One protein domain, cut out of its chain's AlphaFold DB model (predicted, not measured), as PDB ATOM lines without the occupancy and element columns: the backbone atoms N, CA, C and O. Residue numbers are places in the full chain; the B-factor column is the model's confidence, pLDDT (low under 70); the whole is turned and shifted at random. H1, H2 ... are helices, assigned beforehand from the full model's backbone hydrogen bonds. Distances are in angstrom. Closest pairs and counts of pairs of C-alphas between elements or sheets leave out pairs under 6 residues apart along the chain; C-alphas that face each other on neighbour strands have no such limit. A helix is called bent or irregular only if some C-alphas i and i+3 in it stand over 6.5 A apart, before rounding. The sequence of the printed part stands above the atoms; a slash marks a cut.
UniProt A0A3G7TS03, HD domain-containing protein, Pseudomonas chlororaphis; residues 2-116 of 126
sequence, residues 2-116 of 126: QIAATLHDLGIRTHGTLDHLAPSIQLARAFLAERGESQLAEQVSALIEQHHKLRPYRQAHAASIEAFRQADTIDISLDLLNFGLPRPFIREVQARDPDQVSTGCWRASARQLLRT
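AT A GLANCE: This is residues 2 to 116 of the 126 residues of the protein "HD domain-containing protein" of Pseudomonas chlororaphis (UniProt A0A3G7TS03). Look first for a helical hairpin, H3 and H4 side by side, with the short helix H1 packed across both of them and the short H2 packed on the first part of H3. H5 packs with residues 64 to 69 on the last part of H4, and at its far end it makes a corner with H7, while H6 lies off to the side of H5 and, like H7, touches no helix. The printed part has 115 residues with seven named helices, H1 to H7 in chain order, and no named strand; the class is all helix. The whole is compact, with a radius of gyration of the C-alphas of 14.7 A, and spans 39 by 36 by 28 A.

HOW THE PARTS SIT: Begin at H1, residues 2 to 7, and compare it with H3, residues 21 to 34: they touch, closest at the C-alphas of Leu 7 and Ser 24, 6.1 A apart, at a steep tilt of 56 degrees, opposite ways. H1 also touches H4, residues 38 to 50, closest at the C-alphas of Ala 4 and Val 44, 5.5 A, at a steep tilt of 64 degrees, the same way. H2, residues 10 to 15, meets H1 only through their link. H2 touches residues 21 to 27 of H3 alone, about perpendicular at 75 degrees, and the closest C-alphas, Gly 11 and Ser 24, are 4.5 A apart. H3 and H4 form a hairpin, two helices running opposite ways at a shallow tilt of 17 degrees; their closest C-alphas, Leu 32 and Ser 38, are 5.3 A apart. H5, residues 62 to 76, touches H4 at a steep tilt of 48 degrees, closest at the C-alphas of Leu 47 and Ile 65, 5.3 A. Of the five touching pairs this one shallow hairpin is the exception, and the helix packing is mostly crossed, helices meeting at wide angles. H6, residues 87 to 96, is only just apart from H5, at 8.4 A. H7, residues 101 to 115, is close to H5 but not clearly touching, with the C-alphas of Ile 76 and Ser 102 6.2 A apart. In H1, H2, H3, H5, H6 and H7 every O i to N i+4 pair is within hydrogen-bond range; in H4 it is 7 of 9.

IN THESE COORDINATES: Find C-alpha 2 at (18.876, -31.533, -45.608), where H1 begins. H3 is 20.0 A from first to last C-alpha and H4 19.2 A; H4 is irregular, with C-alphas 39 and 42 7.2 A apart. H5 begins at C-alpha 62, (20.454, -24.035, -59.650), and is 20.7 A long. H6 is 14.5 A long, and H7, 21.3 A, ends at C-alpha 115, (48.414, -19.257, -39.677).

THE WHOLE: The C-alphas of Gly 36 and Leu 114 are the two farthest apart, 41.2 A. The printed part has no cut; the link from H4 to H5, 11 residues, is long. Mean pLDDT of the printed part is 91.6, and residues 98 to 103 are under 70.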
ATOM      1  N   GLN A   2      18.678 -31.263 -47.047       94.06
ATOM      2  CA  GLN A   2      18.876 -31.533 -45.608       94.06
ATOM      3  C   GLN A   2      20.225 -32.199 -45.282       94.06
ATOM      4  O   GLN A   2      20.939 -31.727 -44.412       94.06
ATOM      5  N   ILE A   3      20.630 -33.220 -46.049       95.81
ATOM      6  CA  ILE A   3      21.941 -33.877 -45.878       95.81
ATOM      7  C   ILE A   3      23.099 -32.876 -46.028       95.81
ATOM      8  O   ILE A   3      24.016 -32.866 -45.214       95.81
ATOM      9  N   ALA A   4      23.041 -31.990 -47.029       97.06
ATOM     10  CA  ALA A   4      24.044 -30.940 -47.198       97.06
ATOM     11  C   ALA A   4      24.007 -29.931 -46.037       97.06
ATOM     12  O   ALA A   4      25.059 -29.581 -45.521       97.06
ATOM     13  N   ALA A   5      22.818 -29.532 -45.570       94.25
ATOM     14  CA  ALA A   5      22.667 -28.629 -44.425       94.25
ATOM     15  C   ALA A   5      23.377 -29.171 -43.177       94.25
ATOM     16  O   ALA A   5      24.096 -28.437 -42.512       94.25
ATOM     17  N   THR A   6      23.267 -30.472 -42.906       93.00
ATOM     18  CA  THR A   6      23.927 -31.099 -41.753       93.00
ATOM     19  C   THR A   6      25.442 -31.257 -41.925       93.00
ATOM     20  O   THR A   6      26.174 -31.246 -40.936       93.00
ATOM     21  N   LEU A   7      25.925 -31.444 -43.157       95.69
ATOM     22  CA  LEU A   7      27.294 -31.902 -43.410       95.69
ATOM     23  C   LEU A   7      28.229 -30.845 -44.013       95.69
ATOM     24  O   LEU A   7      29.438 -31.066 -43.985       95.69
ATOM     25  N   HIS A   8      27.715 -29.723 -44.532       95.56
ATOM     26  CA  HIS A   8      28.515 -28.751 -45.294       95.56
ATOM     27  C   HIS A   8      29.736 -28.227 -44.526       95.56
ATOM     28  O   HIS A   8      30.833 -28.250 -45.076       95.56
ATOM     29  N   ASP A   9      29.585 -27.937 -43.234       93.62
ATOM     30  CA  ASP A   9      30.660 -27.426 -42.371       93.62
ATOM     31  C   ASP A   9      31.324 -28.497 -41.489       93.62
ATOM     32  O   ASP A   9      32.214 -28.209 -40.679       93.62
ATOM     33  N   LEU A  10      30.931 -29.772 -41.610       92.19
ATOM     34  CA  LEU A  10      31.418 -30.823 -40.709       92.19
ATOM     35  C   LEU A  10      32.942 -31.022 -40.805       92.19
ATOM     36  O   LEU A  10      33.597 -31.349 -39.805       92.19
ATOM     37  N   GLY A  11      33.521 -30.763 -41.980       91.94
ATOM     38  CA  GLY A  11      34.960 -30.750 -42.230       91.94
ATOM     39  C   GLY A  11      35.737 -29.791 -41.320       91.94
ATOM     40  O   GLY A  11      36.863 -30.109 -40.940       91.94
ATOM     41  N   ILE A  12      35.135 -28.677 -40.881       89.69
ATOM     42  CA  ILE A  12      35.799 -27.693 -40.009       89.69
ATOM     43  C   ILE A  12      36.207 -28.338 -38.686       89.69
ATOM     44  O   ILE A  12      37.346 -28.202 -38.239       89.69
ATOM     45  N   ARG A  13      35.281 -29.070 -38.058       86.56
ATOM     46  CA  ARG A  13      35.521 -29.715 -36.758       86.56
ATOM     47  C   ARG A  13      36.304 -31.012 -36.893       86.56
ATOM     48  O   ARG A  13      37.213 -31.249 -36.108       86.56
ATOM     49  N   THR A  14      35.960 -31.839 -37.876       90.06
ATOM     50  CA  THR A  14      36.563 -33.173 -38.041       90.06
ATOM     51  C   THR A  14      38.007 -33.114 -38.534       90.06
ATOM     52  O   THR A  14      38.813 -33.946 -38.132       90.06
ATOM     53  N   HIS A  15      38.348 -32.121 -39.360       88.38
ATOM     54  CA  HIS A  15      39.684 -31.979 -39.952       88.38
ATOM     55  C   HIS A  15      40.429 -30.729 -39.462       88.38
ATOM     56  O   HIS A  15      41.572 -30.501 -39.853       88.38
ATOM     57  N   GLY A  16      39.809 -29.912 -38.602       86.81
ATOM     58  CA  GLY A  16      40.458 -28.761 -37.969       86.81
ATOM     59  C   GLY A  16      40.938 -27.691 -38.955       86.81
ATOM     60  O   GLY A  16      41.926 -27.010 -38.674       86.81
ATOM     61  N   THR A  17      40.279 -27.558 -40.109       87.38
ATOM     62  CA  THR A  17      40.690 -26.688 -41.224       87.38
ATOM     63  C   THR A  17      39.528 -25.833 -41.718       87.38
ATOM     64  O   THR A  17      38.386 -26.270 -41.675       87.38
ATOM     65  N   LEU A  18      39.809 -24.629 -42.225       89.50
ATOM     66  CA  LEU A  18      38.817 -23.857 -42.982       89.50
ATOM     67  C   LEU A  18      38.754 -24.236 -44.460       89.50
ATOM     68  O   LEU A  18      37.762 -23.914 -45.102       89.50
ATOM     69  N   ASP A  19      39.752 -24.938 -45.007       91.62
ATOM     70  CA  ASP A  19      39.687 -25.510 -46.363       91.62
ATOM     71  C   ASP A  19      38.885 -26.824 -46.330       91.62
ATOM     72  O   ASP A  19      39.390 -27.917 -46.582       91.62
ATOM     73  N   HIS A  20      37.643 -26.719 -45.860       93.44
ATOM     74  CA  HIS A  20      36.854 -27.842 -45.365       93.44
ATOM     75  C   HIS A  20      35.900 -28.440 -46.409       93.44
ATOM     76  O   HIS A  20      35.298 -29.481 -46.158       93.44
ATOM     77  N   LEU A  21      35.778 -27.828 -47.590       96.31
ATOM     78  CA  LEU A  21      34.842 -28.273 -48.625       96.31
ATOM     79  C   LEU A  21      35.104 -29.723 -49.045       96.31
ATOM     80  O   LEU A  21      34.195 -30.549 -49.041       96.31
ATOM     81  N   ALA A  22      36.360 -30.055 -49.354       97.06
ATOM     82  CA  ALA A  22      36.746 -31.408 -49.743       97.06
ATOM     83  C   ALA A  22      36.456 -32.454 -48.646       97.06
ATOM     84  O   ALA A  22      35.807 -33.453 -48.965       97.06
ATOM     85  N   PRO A  23      36.867 -32.268 -47.372       96.88
ATOM     86  CA  PRO A  23      36.533 -33.234 -46.328       96.88
ATOM     87  C   PRO A  23      35.027 -33.320 -46.041       96.88
ATOM     88  O   PRO A  23      34.519 -34.425 -45.871       96.88
ATOM     89  N   SER A  24      34.280 -32.212 -46.060       97.75
ATOM     90  CA  SER A  24      32.816 -32.247 -45.909       97.75
ATOM     91  C   SER A  24      32.131 -33.021 -47.039       97.75
ATOM     92  O   SER A  24      31.240 -33.832 -46.784       97.75
ATOM     93  N   ILE A  25      32.576 -32.840 -48.288       98.50
ATOM     94  CA  ILE A  25      32.080 -33.605 -49.443       98.50
ATOM     95  C   ILE A  25      32.391 -35.095 -49.279       98.50
ATOM     96  O   ILE A  25      31.519 -35.926 -49.524       98.50
ATOM     97  N   GLN A  26      33.603 -35.453 -48.849       98.25
ATOM     98  CA  GLN A  26      33.974 -36.854 -48.619       98.25
ATOM     99  C   GLN A  26      33.077 -37.504 -47.560       98.25
ATOM    100  O   GLN A  26      32.530 -38.579 -47.809       98.25
ATOM    101  N   LEU A  27      32.853 -36.823 -46.431       98.00
ATOM    102  CA  LEU A  27      31.955 -37.286 -45.371       98.00
ATOM    103  C   LEU A  27      30.513 -37.444 -45.876       98.00
ATOM    104  O   LEU A  27      29.872 -38.455 -45.602       98.00
ATOM    105  N   ALA A  28      30.014 -36.491 -46.666       98.25
ATOM    106  CA  ALA A  28      28.671 -36.562 -47.235       98.25
ATOM    107  C   ALA A  28      28.502 -37.705 -48.240       98.25
ATOM    108  O   ALA A  28      27.479 -38.389 -48.231       98.25
ATOM    109  N   ARG A  29      29.506 -37.954 -49.087       98.56
ATOM    110  CA  ARG A  29      29.481 -39.073 -50.037       98.56
ATOM    111  C   ARG A  29      29.549 -40.420 -49.323       98.56
ATOM    112  O   ARG A  29      28.813 -41.321 -49.711       98.56
ATOM    113  N   ALA A  30      30.373 -40.543 -48.282       98.25
ATOM    114  CA  ALA A  30      30.435 -41.746 -47.452       98.25
ATOM    115  C   ALA A  30      29.083 -42.021 -46.774       98.25
ATOM    116  O   ALA A  30      28.531 -43.106 -46.931       98.25
ATOM    117  N   PHE A  31      28.491 -41.002 -46.142       98.19
ATOM    118  CA  PHE A  31      27.173 -41.100 -45.510       98.19
ATOM    119  C   PHE A  31      26.070 -41.531 -46.491       98.19
ATOM    120  O   PHE A  31      25.234 -42.373 -46.171       98.19
ATOM    121  N   LEU A  32      26.063 -40.977 -47.707       98.38
ATOM    122  CA  LEU A  32      25.107 -41.369 -48.747       98.38
ATOM    123  C   LEU A  32      25.330 -42.807 -49.224       98.38
ATOM    124  O   LEU A  32      24.361 -43.538 -49.423       98.38
ATOM    125  N   ALA A  33      26.587 -43.221 -49.392       98.25
ATOM    126  CA  ALA A  33      26.923 -44.573 -49.823       98.25
ATOM    127  C   ALA A  33      26.477 -45.625 -48.798       98.25
ATOM    128  O   ALA A  33      25.850 -46.611 -49.176       98.25
ATOM    129  N   GLU A  34      26.713 -45.378 -47.507       98.12
ATOM    130  CA  GLU A  34      26.267 -46.246 -46.406       98.12
ATOM    131  C   GLU A  34      24.742 -46.422 -46.365       98.12
ATOM    132  O   GLU A  34      24.240 -47.456 -45.929       98.12
ATOM    133  N   ARG A  35      23.993 -45.432 -46.860       97.19
ATOM    134  CA  ARG A  35      22.525 -45.446 -46.927       97.19
ATOM    135  C   ARG A  35      21.962 -45.974 -48.247       97.19
ATOM    136  O   ARG A  35      20.747 -46.060 -48.387       97.19
ATOM    137  N   GLY A  36      22.813 -46.296 -49.223       97.75
ATOM    138  CA  GLY A  36      22.372 -46.662 -50.571       97.75
ATOM    139  C   GLY A  36      21.766 -45.492 -51.362       97.75
ATOM    140  O   GLY A  36      20.986 -45.712 -52.282       97.75
ATOM    141  N   GLU A  37      22.115 -44.251 -51.014       97.56
ATOM    142  CA  GLU A  37      21.597 -43.013 -51.619       97.56
ATOM    143  C   GLU A  37      22.640 -42.314 -52.520       97.56
ATOM    144  O   GLU A  37      22.591 -41.101 -52.747       97.56
ATOM    145  N   SER A  38      23.606 -43.065 -53.061       97.50
ATOM    146  CA  SER A  38      24.716 -42.549 -53.881       97.50
ATOM    147  C   SER A  38      24.279 -41.718 -55.095       97.50
ATOM    148  O   SER A  38      25.032 -40.858 -55.547       97.50
ATOM    149  N   GLN A  39      23.061 -41.909 -55.606       97.56
ATOM    150  CA  GLN A  39      22.473 -41.091 -56.672       97.56
ATOM    151  C   GLN A  39      22.354 -39.602 -56.305       97.56
ATOM    152  O   GLN A  39      22.325 -38.752 -57.189       97.56
ATOM    153  N   LEU A  40      22.305 -39.268 -55.011       97.50
ATOM    154  CA  LEU A  40      22.245 -37.886 -54.525       97.50
ATOM    155  C   LEU A  40      23.631 -37.243 -54.380       97.50
ATOM    156  O   LEU A  40      23.726 -36.041 -54.119       97.50
ATOM    157  N   ALA A  41      24.709 -38.022 -54.532       97.88
ATOM    158  CA  ALA A  41      26.066 -37.593 -54.215       97.88
ATOM    159  C   ALA A  41      26.500 -36.362 -55.012       97.88
ATOM    160  O   ALA A  41      27.124 -35.474 -54.434       97.88
ATOM    161  N   GLU A  42      26.160 -36.272 -56.300       97.88
ATOM    162  CA  GLU A  42      26.514 -35.104 -57.116       97.88
ATOM    163  C   GLU A  42      25.832 -33.830 -56.621       97.88
ATOM    164  O   GLU A  42      26.509 -32.845 -56.332       97.88
ATOM    165  N   GLN A  43      24.510 -33.856 -56.435       98.06
ATOM    166  CA  GLN A  43      23.767 -32.682 -55.979       98.06
ATOM    167  C   GLN A  43      24.199 -32.246 -54.571       98.06
ATOM    168  O   GLN A  43      24.348 -31.053 -54.315       98.06
ATOM    169  N   VAL A  44      24.415 -33.193 -53.650       98.50
ATOM    170  CA  VAL A  44      24.897 -32.887 -52.292       98.50
ATOM    171  C   VAL A  44      26.317 -32.330 -52.326       98.50
ATOM    172  O   VAL A  44      26.585 -31.341 -51.648       98.50
ATOM    173  N   SER A  45      27.201 -32.896 -53.154       98.44
ATOM    174  CA  SER A  45      28.556 -32.362 -53.331       98.44
ATOM    175  C   SER A  45      28.511 -30.934 -53.869       98.44
ATOM    176  O   SER A  45      29.225 -30.084 -53.360       98.44
ATOM    177  N   ALA A  46      27.634 -30.642 -54.833       98.19
ATOM    178  CA  ALA A  46      27.488 -29.307 -55.406       98.19
ATOM    179  C   ALA A  46      26.905 -28.289 -54.409       98.19
ATOM    180  O   ALA A  46      27.362 -27.149 -54.368       98.19
ATOM    181  N   LEU A  47      25.943 -28.692 -53.569       98.50
ATOM    182  CA  LEU A  47      25.442 -27.862 -52.465       98.50
ATOM    183  C   LEU A  47      26.581 -27.472 -51.512       98.50
ATOM    184  O   LEU A  47      26.753 -26.295 -51.211       98.50
ATOM    185  N   ILE A  48      27.390 -28.450 -51.095       98.19
ATOM    186  CA  ILE A  48      28.532 -28.217 -50.203       98.19
ATOM    187  C   ILE A  48      29.641 -27.449 -50.923       98.19
ATOM    188  O   ILE A  48      30.272 -26.601 -50.329       98.19
ATOM    189  N   GLU A  49      29.912 -27.677 -52.197       98.12
ATOM    190  CA  GLU A  49      31.020 -26.985 -52.853       98.12
ATOM    191  C   GLU A  49      30.717 -25.503 -53.115       98.12
ATOM    192  O   GLU A  49      31.624 -24.669 -53.094       98.12
ATOM    193  N   GLN A  50      29.453 -25.174 -53.388       98.12
ATOM    194  CA  GLN A  50      29.063 -23.873 -53.933       98.12
ATOM    195  C   GLN A  50      28.378 -22.949 -52.914       98.12
ATOM    196  O   GLN A  50      28.030 -21.827 -53.282       98.12
ATOM    197  N   HIS A  51      28.191 -23.361 -51.655       96.50
ATOM    198  CA  HIS A  51      27.473 -22.548 -50.656       96.50
ATOM    199  C   HIS A  51      28.172 -21.223 -50.315       96.50
ATOM    200  O   HIS A  51      27.498 -20.222 -50.107       96.50
ATOM    201  N   HIS A  52      29.505 -21.159 -50.409       95.25
ATOM    202  CA  HIS A  52      30.265 -19.910 -50.287       95.25
ATOM    203  C   HIS A  52      30.551 -19.220 -51.629       95.25
ATOM    204  O   HIS A  52      31.455 -18.386 -51.734       95.25
ATOM    205  N   LYS A  53      29.846 -19.570 -52.710       96.56
ATOM    206  CA  LYS A  53      30.042 -18.874 -53.983       96.56
ATOM    207  C   LYS A  53      29.605 -17.410 -53.848       96.56
ATOM    208  O   LYS A  53      28.504 -17.109 -53.388       96.56
ATOM    209  N   LEU A  54      30.463 -16.486 -54.281       93.38
ATOM    210  CA  LEU A  54      30.200 -15.043 -54.159       93.38
ATOM    211  C   LEU A  54      29.146 -14.537 -55.152       93.38
ATOM    212  O   LEU A  54      28.504 -13.512 -54.931       93.38
ATOM    213  N   ARG A  55      28.984 -15.240 -56.276       95.12
ATOM    214  CA  ARG A  55      28.066 -14.884 -57.362       95.12
ATOM    215  C   ARG A  55      26.909 -15.879 -57.444       95.12
ATOM    216  O   ARG A  55      27.106 -17.041 -57.092       95.12
ATOM    217  N   PRO A  56      25.746 -15.465 -57.988       96.69
ATOM    218  CA  PRO A  56      24.623 -16.371 -58.185       96.69
ATOM    219  C   PRO A  56      25.026 -17.623 -58.961       96.69
ATOM    220  O   PRO A  56      25.686 -17.537 -60.005       96.69
ATOM    221  N   TYR A  57      24.603 -18.778 -58.464       97.38
ATOM    222  CA  TYR A  57      24.824 -20.059 -59.111       97.38
ATOM    223  C   TYR A  57      23.718 -20.333 -60.143       97.38
ATOM    224  O   TYR A  57      22.535 -20.147 -59.872       97.38
ATOM    225  N   ARG A  58      24.097 -20.753 -61.360       97.06
ATOM    226  CA  ARG A  58      23.170 -20.891 -62.508       97.06
ATOM    227  C   ARG A  58      23.296 -22.210 -63.280       97.06
ATOM    228  O   ARG A  58      22.769 -22.318 -64.381       97.06
ATOM    229  N   GLN A  59      24.028 -23.186 -62.748       96.06
ATOM    230  CA  GLN A  59      24.261 -24.471 -63.422       96.06
ATOM    231  C   GLN A  59      23.256 -25.541 -62.940       96.06
ATOM    232  O   GLN A  59      22.166 -25.209 -62.474       96.06
ATOM    233  N   ALA A  60      23.578 -26.829 -63.093       96.44
ATOM    234  CA  ALA A  60      22.704 -27.938 -62.709       96.44
ATOM    235  C   ALA A  60      22.205 -27.799 -61.261       96.44
ATOM    236  O   ALA A  60      22.966 -27.444 -60.372       96.44
ATOM    237  N   HIS A  61      20.922 -28.075 -61.017       96.75
ATOM    238  CA  HIS A  61      20.288 -27.911 -59.699       96.75
ATOM    239  C   HIS A  61      20.291 -26.469 -59.143       96.75
ATOM    240  O   HIS A  61      20.173 -26.284 -57.925       96.75
ATOM    241  N   ALA A  62      20.361 -25.451 -60.020       97.06
ATOM    242  CA  ALA A  62      20.454 -24.035 -59.650       97.06
ATOM    243  C   ALA A  62      19.471 -23.597 -58.566       97.06
ATOM    244  O   ALA A  62      19.888 -22.953 -57.614       97.06
ATOM    245  N   ALA A  63      18.196 -23.983 -58.667       97.06
ATOM    246  CA  ALA A  63      17.183 -23.592 -57.690       97.06
ATOM    247  C   ALA A  63      17.560 -24.019 -56.259       97.06
ATOM    248  O   ALA A  63      17.513 -23.208 -55.341       97.06
ATOM    249  N   SER A  64      17.988 -25.273 -56.073       97.38
ATOM    250  CA  SER A  64      18.391 -25.766 -54.750       97.38
ATOM    251  C   SER A  64      19.733 -25.205 -54.287       97.38
ATOM    252  O   SER A  64      19.882 -24.895 -53.111       97.38
ATOM    253  N   ILE A  65      20.703 -25.062 -55.194       98.12
ATOM    254  CA  ILE A  65      22.053 -24.612 -54.836       98.12
ATOM    255  C   ILE A  65      22.058 -23.123 -54.507       98.12
ATOM    256  O   ILE A  65      22.654 -22.724 -53.514       98.12
ATOM    257  N   GLU A  66      21.353 -22.307 -55.287       98.12
ATOM    258  CA  GLU A  66      21.238 -20.877 -55.019       98.12
ATOM    259  C   GLU A  66      20.456 -20.614 -53.731       98.12
ATOM    260  O   GLU A  66      20.893 -19.793 -52.931       98.12
ATOM    261  N   ALA A  67      19.361 -21.342 -53.479       97.50
ATOM    262  CA  ALA A  67      18.632 -21.224 -52.217       97.50
ATOM    263  C   ALA A  67      19.518 -21.576 -51.010       97.50
ATOM    264  O   ALA A  67      19.512 -20.864 -50.010       97.50
ATOM    265  N   PHE A  68      20.321 -22.639 -51.119       97.69
ATOM    266  CA  PHE A  68      21.246 -23.054 -50.065       97.69
ATOM    267  C   PHE A  68      22.367 -22.030 -49.836       97.69
ATOM    268  O   PHE A  68      22.619 -21.641 -48.702       97.69
ATOM    269  N   ARG A  69      22.982 -21.532 -50.916       97.31
ATOM    270  CA  ARG A  69      24.004 -20.473 -50.891       97.31
ATOM    271  C   ARG A  69      23.483 -19.193 -50.235       97.31
ATOM    272  O   ARG A  69      24.183 -18.563 -49.450       97.31
ATOM    273  N   GLN A  70      22.255 -18.794 -50.567       97.12
ATOM    274  CA  GLN A  70      21.613 -17.616 -49.987       97.12
ATOM    275  C   GLN A  70      21.306 -17.808 -48.502       97.12
ATOM    276  O   GLN A  70      21.586 -16.898 -47.732       97.12
ATOM    277  N   ALA A  71      20.782 -18.973 -48.103       94.62
ATOM    278  CA  ALA A  71      20.522 -19.294 -46.700       94.62
ATOM    279  C   ALA A  71      21.810 -19.249 -45.860       94.62
ATOM    280  O   ALA A  71      21.866 -18.491 -44.898       94.62
ATOM    281  N   ASP A  72      22.871 -19.934 -46.301       93.25
ATOM    282  CA  ASP A  72      24.193 -19.883 -45.655       93.25
ATOM    283  C   ASP A  72      24.715 -18.442 -45.544       93.25
ATOM    284  O   ASP A  72      25.136 -17.988 -44.483       93.25
ATOM    285  N   THR A  73      24.595 -17.668 -46.628       93.88
ATOM    286  CA  THR A  73      25.018 -16.264 -46.641       93.88
ATOM    287  C   THR A  73      24.233 -15.408 -45.633       93.88
ATOM    288  O   THR A  73      24.804 -14.501 -45.026       93.88
ATOM    289  N   ILE A  74      22.932 -15.656 -45.448       93.00
ATOM    290  CA  ILE A  74      22.110 -14.956 -44.446       93.00
ATOM    291  C   ILE A  74      22.637 -15.254 -43.037       93.00
ATOM    292  O   ILE A  74      22.824 -14.312 -42.264       93.00
ATOM    293  N   ASP A  75      22.936 -16.519 -42.739       88.88
ATOM    294  CA  ASP A  75      23.406 -16.952 -41.420       88.88
ATOM    295  C   ASP A  75      24.790 -16.371 -41.097       88.88
ATOM    296  O   ASP A  75      24.955 -15.673 -40.095       88.88
ATOM    297  N   ILE A  76      25.774 -16.526 -41.990       86.06
ATOM    298  CA  ILE A  76      27.138 -16.009 -41.760       86.06
ATOM    299  C   ILE A  76      27.213 -14.477 -41.761       86.06
ATOM    300  O   ILE A  76      28.120 -13.898 -41.160       86.06
ATOM    301  N   SER A  77      26.280 -13.807 -42.448       87.94
ATOM    302  CA  SER A  77      26.182 -12.343 -42.448       87.94
ATOM    303  C   SER A  77      25.386 -11.795 -41.265       87.94
ATOM    304  O   SER A  77      25.250 -10.575 -41.161       87.94
ATOM    305  N   LEU A  78      24.887 -12.669 -40.381       86.12
ATOM    306  CA  LEU A  78      24.057 -12.316 -39.234       86.12
ATOM    307  C   LEU A  78      22.849 -11.467 -39.651       86.12
ATOM    308  O   LEU A  78      22.646 -10.392 -39.105       86.12
ATOM    309  N   ASP A  79      22.086 -11.933 -40.647       85.38
ATOM    310  CA  ASP A  79      20.885 -11.277 -41.197       85.38
ATOM    311  C   ASP A  79      21.097  -9.923 -41.923       85.38
ATOM    312  O   ASP A  79      20.133  -9.257 -42.340       85.38
ATOM    313  N   LEU A  80      22.354  -9.513 -42.144       89.06
ATOM    314  CA  LEU A  80      22.683  -8.299 -42.899       89.06
ATOM    315  C   LEU A  80      22.185  -8.392 -44.349       89.06
ATOM    316  O   LEU A  80      21.648  -7.417 -44.885       89.06
ATOM    317  N   LEU A  81      22.335  -9.567 -44.962       93.62
ATOM    318  CA  LEU A  81      21.801  -9.909 -46.278       93.62
ATOM    319  C   LEU A  81      20.496 -10.703 -46.117       93.62
ATOM    320  O   LEU A  81      20.332 -11.424 -45.142       93.62
ATOM    321  N   ASN A  82      19.553 -10.563 -47.059       94.38
ATOM    322  CA  ASN A  82      18.240 -11.228 -46.965       94.38
ATOM    323  C   ASN A  82      17.693 -11.809 -48.278       94.38
ATOM    324  O   ASN A  82      16.698 -12.525 -48.244       94.38
ATOM    325  N   PHE A  83      18.295 -11.485 -49.428       95.88
ATOM    326  CA  PHE A  83      17.882 -11.968 -50.754       95.88
ATOM    327  C   PHE A  83      16.371 -11.853 -51.049       95.88
ATOM    328  O   PHE A  83      15.803 -12.675 -51.761       95.88
ATOM    329  N   GLY A  84      15.716 -10.815 -50.516       95.62
ATOM    330  CA  GLY A  84      14.279 -10.583 -50.702       95.62
ATOM    331  C   GLY A  84      13.369 -11.273 -49.678       95.62
ATOM    332  O   GLY A  84      12.157 -11.075 -49.731       95.62
ATOM    333  N   LEU A  85      13.916 -12.025 -48.720       95.88
ATOM    334  CA  LEU A  85      13.145 -12.576 -47.606       95.88
ATOM    335  C   LEU A  85      12.800 -11.488 -46.571       95.88
ATOM    336  O   LEU A  85      13.644 -10.643 -46.246       95.88
ATOM    337  N   PRO A  86      11.582 -11.503 -45.994       96.38
ATOM    338  CA  PRO A  86      11.223 -10.590 -44.915       96.38
ATOM    339  C   PRO A  86      12.105 -10.808 -43.679       96.38
ATOM    340  O   PRO A  86      12.200 -11.920 -43.163       96.38
ATOM    341  N   ARG A  87      12.683  -9.734 -43.125       94.19
ATOM    342  CA  ARG A  87      13.458  -9.804 -41.868       94.19
ATOM    343  C   ARG A  87      12.704 -10.468 -40.701       94.19
ATOM    344  O   ARG A  87      13.346 -11.221 -39.975       94.19
ATOM    345  N   PRO A  88      11.384 -10.249 -40.501       94.94
ATOM    346  CA  PRO A  88      10.645 -10.945 -39.446       94.94
ATOM    347  C   PRO A  88      10.693 -12.469 -39.588       94.94
ATOM    348  O   PRO A  88      10.864 -13.158 -38.591       94.94
ATOM    349  N   PHE A  89      10.623 -12.978 -40.821       94.56
ATOM    350  CA  PHE A  89      10.715 -14.409 -41.101       94.56
ATOM    351  C   PHE A  89      12.108 -14.963 -40.772       94.56
ATOM    352  O   PHE A  89      12.212 -15.978 -40.093       94.56
ATOM    353  N   ILE A  90      13.178 -14.268 -41.179       93.12
ATOM    354  CA  ILE A  90      14.562 -14.674 -40.861       93.12
ATOM    355  C   ILE A  90      14.759 -14.768 -39.343       93.12
ATOM    356  O   ILE A  90      15.235 -15.781 -38.838       93.12
ATOM    357  N   ARG A  91      14.317 -13.744 -38.604       90.50
ATOM    358  CA  ARG A  91      14.426 -13.711 -37.139       90.50
ATOM    359  C   ARG A  91      13.608 -14.801 -36.459       90.50
ATOM    360  O   ARG A  91      14.054 -15.353 -35.463       90.50
ATOM    361  N   GLU A  92      12.424 -15.114 -36.980       92.50
ATOM    362  CA  GLU A  92      11.600 -16.215 -36.475       92.50
ATOM    363  C   GLU A  92      12.313 -17.565 -36.635       92.50
ATOM    364  O   GLU A  92      12.292 -18.381 -35.716       92.50
ATOM    365  N   VAL A  93      12.968 -17.794 -37.778       90.69
ATOM    366  CA  VAL A  93      13.758 -19.009 -38.022       90.69
ATOM    367  C   VAL A  93      14.967 -19.068 -37.084       90.69
ATOM    368  O   VAL A  93      15.131 -20.061 -36.380       90.69
ATOM    369  N   GLN A  94      15.751 -17.991 -36.991       86.88
ATOM    370  CA  GLN A  94      16.932 -17.912 -36.117       86.88
ATOM    371  C   GLN A  94      16.589 -18.034 -34.623       86.88
ATOM    372  O   GLN A  94      17.378 -18.553 -33.841       86.88
ATOM    373  N   ALA A  95      15.403 -17.588 -34.201       88.25
ATOM    374  CA  ALA A  95      14.954 -17.737 -32.816       88.25
ATOM    375  C   ALA A  95      14.616 -19.193 -32.442       88.25
ATOM    376  O   ALA A  95      14.643 -19.537 -31.261       88.25
ATOM    377  N   ARG A  96      14.275 -20.041 -33.423       88.75
ATOM    378  CA  ARG A  96      13.979 -21.468 -33.199       88.75
ATOM    379  C   ARG A  96      15.236 -22.317 -33.065       88.75
ATOM    380  O   ARG A  96      15.192 -23.330 -32.373       88.75
ATOM    381  N   ASP A  97      16.316 -21.911 -33.718       73.88
ATOM    382  CA  ASP A  97      17.604 -22.594 -33.677       73.88
ATOM    383  C   ASP A  97      18.707 -21.547 -33.460       73.88
ATOM    384  O   ASP A  97      19.193 -20.954 -34.425       73.88
ATOM    385  N   PRO A  98      19.039 -21.227 -32.191       66.00
ATOM    386  CA  PRO A  98      20.031 -20.210 -31.890       66.00
ATOM    387  C   PRO A  98      21.374 -20.606 -32.507       66.00
ATOM    388  O   PRO A  98      21.965 -21.620 -32.131       66.00
ATOM    389  N   ASP A  99      21.855 -19.786 -33.440       62.09
ATOM    390  CA  ASP A  99      23.047 -20.049 -34.241       62.09
ATOM    391  C   ASP A  99      24.315 -20.220 -33.375       62.09
ATOM    392  O   ASP A  99      24.961 -19.266 -32.938       62.09
ATOM    393  N   GLN A 100      24.686 -21.477 -33.127       59.72
ATOM    394  CA  GLN A 100      25.958 -21.856 -32.502       59.72
ATOM    395  C   GLN A 100      27.090 -22.001 -33.531       59.72
ATOM    396  O   GLN A 100      28.266 -22.088 -33.155       59.72
ATOM    397  N   VAL A 101      26.751 -22.045 -34.822       59.12
ATOM    398  CA  VAL A 101      27.677 -22.324 -35.922       59.12
ATOM    399  C   VAL A 101      28.568 -21.110 -36.167       59.12
ATOM    400  O   VAL A 101      29.796 -21.265 -36.209       59.12
ATOM    401  N   SER A 102      28.008 -19.894 -36.173       63.81
ATOM    402  CA  SER A 102      28.790 -18.663 -36.362       63.81
ATOM    403  C   SER A 102      29.942 -18.531 -35.363       63.81
ATOM    404  O   SER A 102      31.077 -18.260 -35.755       63.81
ATOM    405  N   THR A 103      29.725 -18.819 -34.076       65.75
ATOM    406  CA  THR A 103      30.779 -18.705 -33.044       65.75
ATOM    407  C   THR A 103      31.964 -19.652 -33.299       65.75
ATOM    408  O   THR A 103      33.126 -19.281 -33.082       65.75
ATOM    409  N   GLY A 104      31.698 -20.875 -33.770       70.19
ATOM    410  CA  GLY A 104      32.733 -21.838 -34.155       70.19
ATOM    411  C   GLY A 104      33.514 -21.384 -35.392       70.19
ATOM    412  O   GLY A 104      34.752 -21.405 -35.384       70.19
ATOM    413  N   CYS A 105      32.800 -20.896 -36.406       72.50
ATOM    414  CA  CYS A 105      33.371 -20.394 -37.654       72.50
ATOM    415  C   CYS A 105      34.251 -19.155 -37.440       72.50
ATOM    416  O   CYS A 105      35.351 -19.088 -37.995       72.50
ATOM    417  N   TRP A 106      33.862 -18.220 -36.567       76.81
ATOM    418  CA  TRP A 106      34.682 -17.045 -36.239       76.81
ATOM    419  C   TRP A 106      36.015 -17.424 -35.586       76.81
ATOM    420  O   TRP A 106      37.067 -16.895 -35.950       76.81
ATOM    421  N   ARG A 107      36.007 -18.390 -34.659       80.38
ATOM    422  CA  ARG A 107      37.238 -18.887 -34.018       80.38
ATOM    423  C   ARG A 107      38.157 -19.589 -35.015       80.38
ATOM    424  O   ARG A 107      39.372 -19.392 -34.964       80.38
ATOM    425  N   ALA A 108      37.595 -20.400 -35.910       81.75
ATOM    426  CA  ALA A 108      38.356 -21.057 -36.968       81.75
ATOM    427  C   ALA A 108      38.957 -20.028 -37.945       81.75
ATOM    428  O   ALA A 108      40.153 -20.096 -38.230       81.75
ATOM    429  N   SER A 109      38.175 -19.019 -38.343       82.81
ATOM    430  CA  SER A 109      38.593 -17.876 -39.176       82.81
ATOM    431  C   SER A 109      39.753 -17.100 -38.566       82.81
ATOM    432  O   SER A 109      40.769 -16.888 -39.227       82.81
ATOM    433  N   ALA A 110      39.667 -16.762 -37.279       85.56
ATOM    434  CA  ALA A 110      40.752 -16.086 -36.574       85.56
ATOM    435  C   ALA A 110      42.044 -16.923 -36.565       85.56
ATOM    436  O   ALA A 110      43.122 -16.412 -36.866       85.56
ATOM    437  N   ARG A 111      41.952 -18.231 -36.280       86.19
ATOM    438  CA  ARG A 111      43.121 -19.131 -36.305       86.19
ATOM    439  C   ARG A 111      43.728 -19.256 -37.703       86.19
ATOM    440  O   ARG A 111      44.951 -19.253 -37.823       86.19
ATOM    441  N   GLN A 112      42.908 -19.365 -38.746       88.81
ATOM    442  CA  GLN A 112      43.372 -19.463 -40.133       88.81
ATOM    443  C   GLN A 112      44.083 -18.186 -40.583       88.81
ATOM    444  O   GLN A 112      45.136 -18.271 -41.214       88.81
ATOM    445  N   LEU A 113      43.542 -17.016 -40.231       89.06
ATOM    446  CA  LEU A 113      44.160 -15.724 -40.528       89.06
ATOM    447  C   LEU A 113      45.551 -15.611 -39.888       89.06
ATOM    448  O   LEU A 113      46.489 -15.174 -40.547       89.06
ATOM    449  N   LEU A 114      45.698 -16.070 -38.639       89.38
ATOM    450  CA  LEU A 114      46.991 -16.095 -37.946       89.38
ATOM    451  C   LEU A 114      47.994 -17.069 -38.588       89.38
ATOM    452  O   LEU A 114      49.185 -16.775 -38.632       89.38
ATOM    453  N   ARG A 115      47.538 -18.229 -39.079       87.38
ATOM    454  CA  ARG A 115      48.414 -19.257 -39.677       87.38
ATOM    455  C   ARG A 115      48.795 -18.963 -41.127       87.38
ATOM    456  O   ARG A 115      49.905 -19.277 -41.542       87.38
ATOM    457  N   THR A 116      47.872 -18.404 -41.902       87.69
ATOM    458  CA  THR A 116      47.978 -18.243 -43.361       87.69
ATOM    459  C   THR A 116      47.322 -16.929 -43.801       87.69
ATOM    460  O   THR A 116      46.251 -16.941 -44.412       87.69
TER     461      THR A 116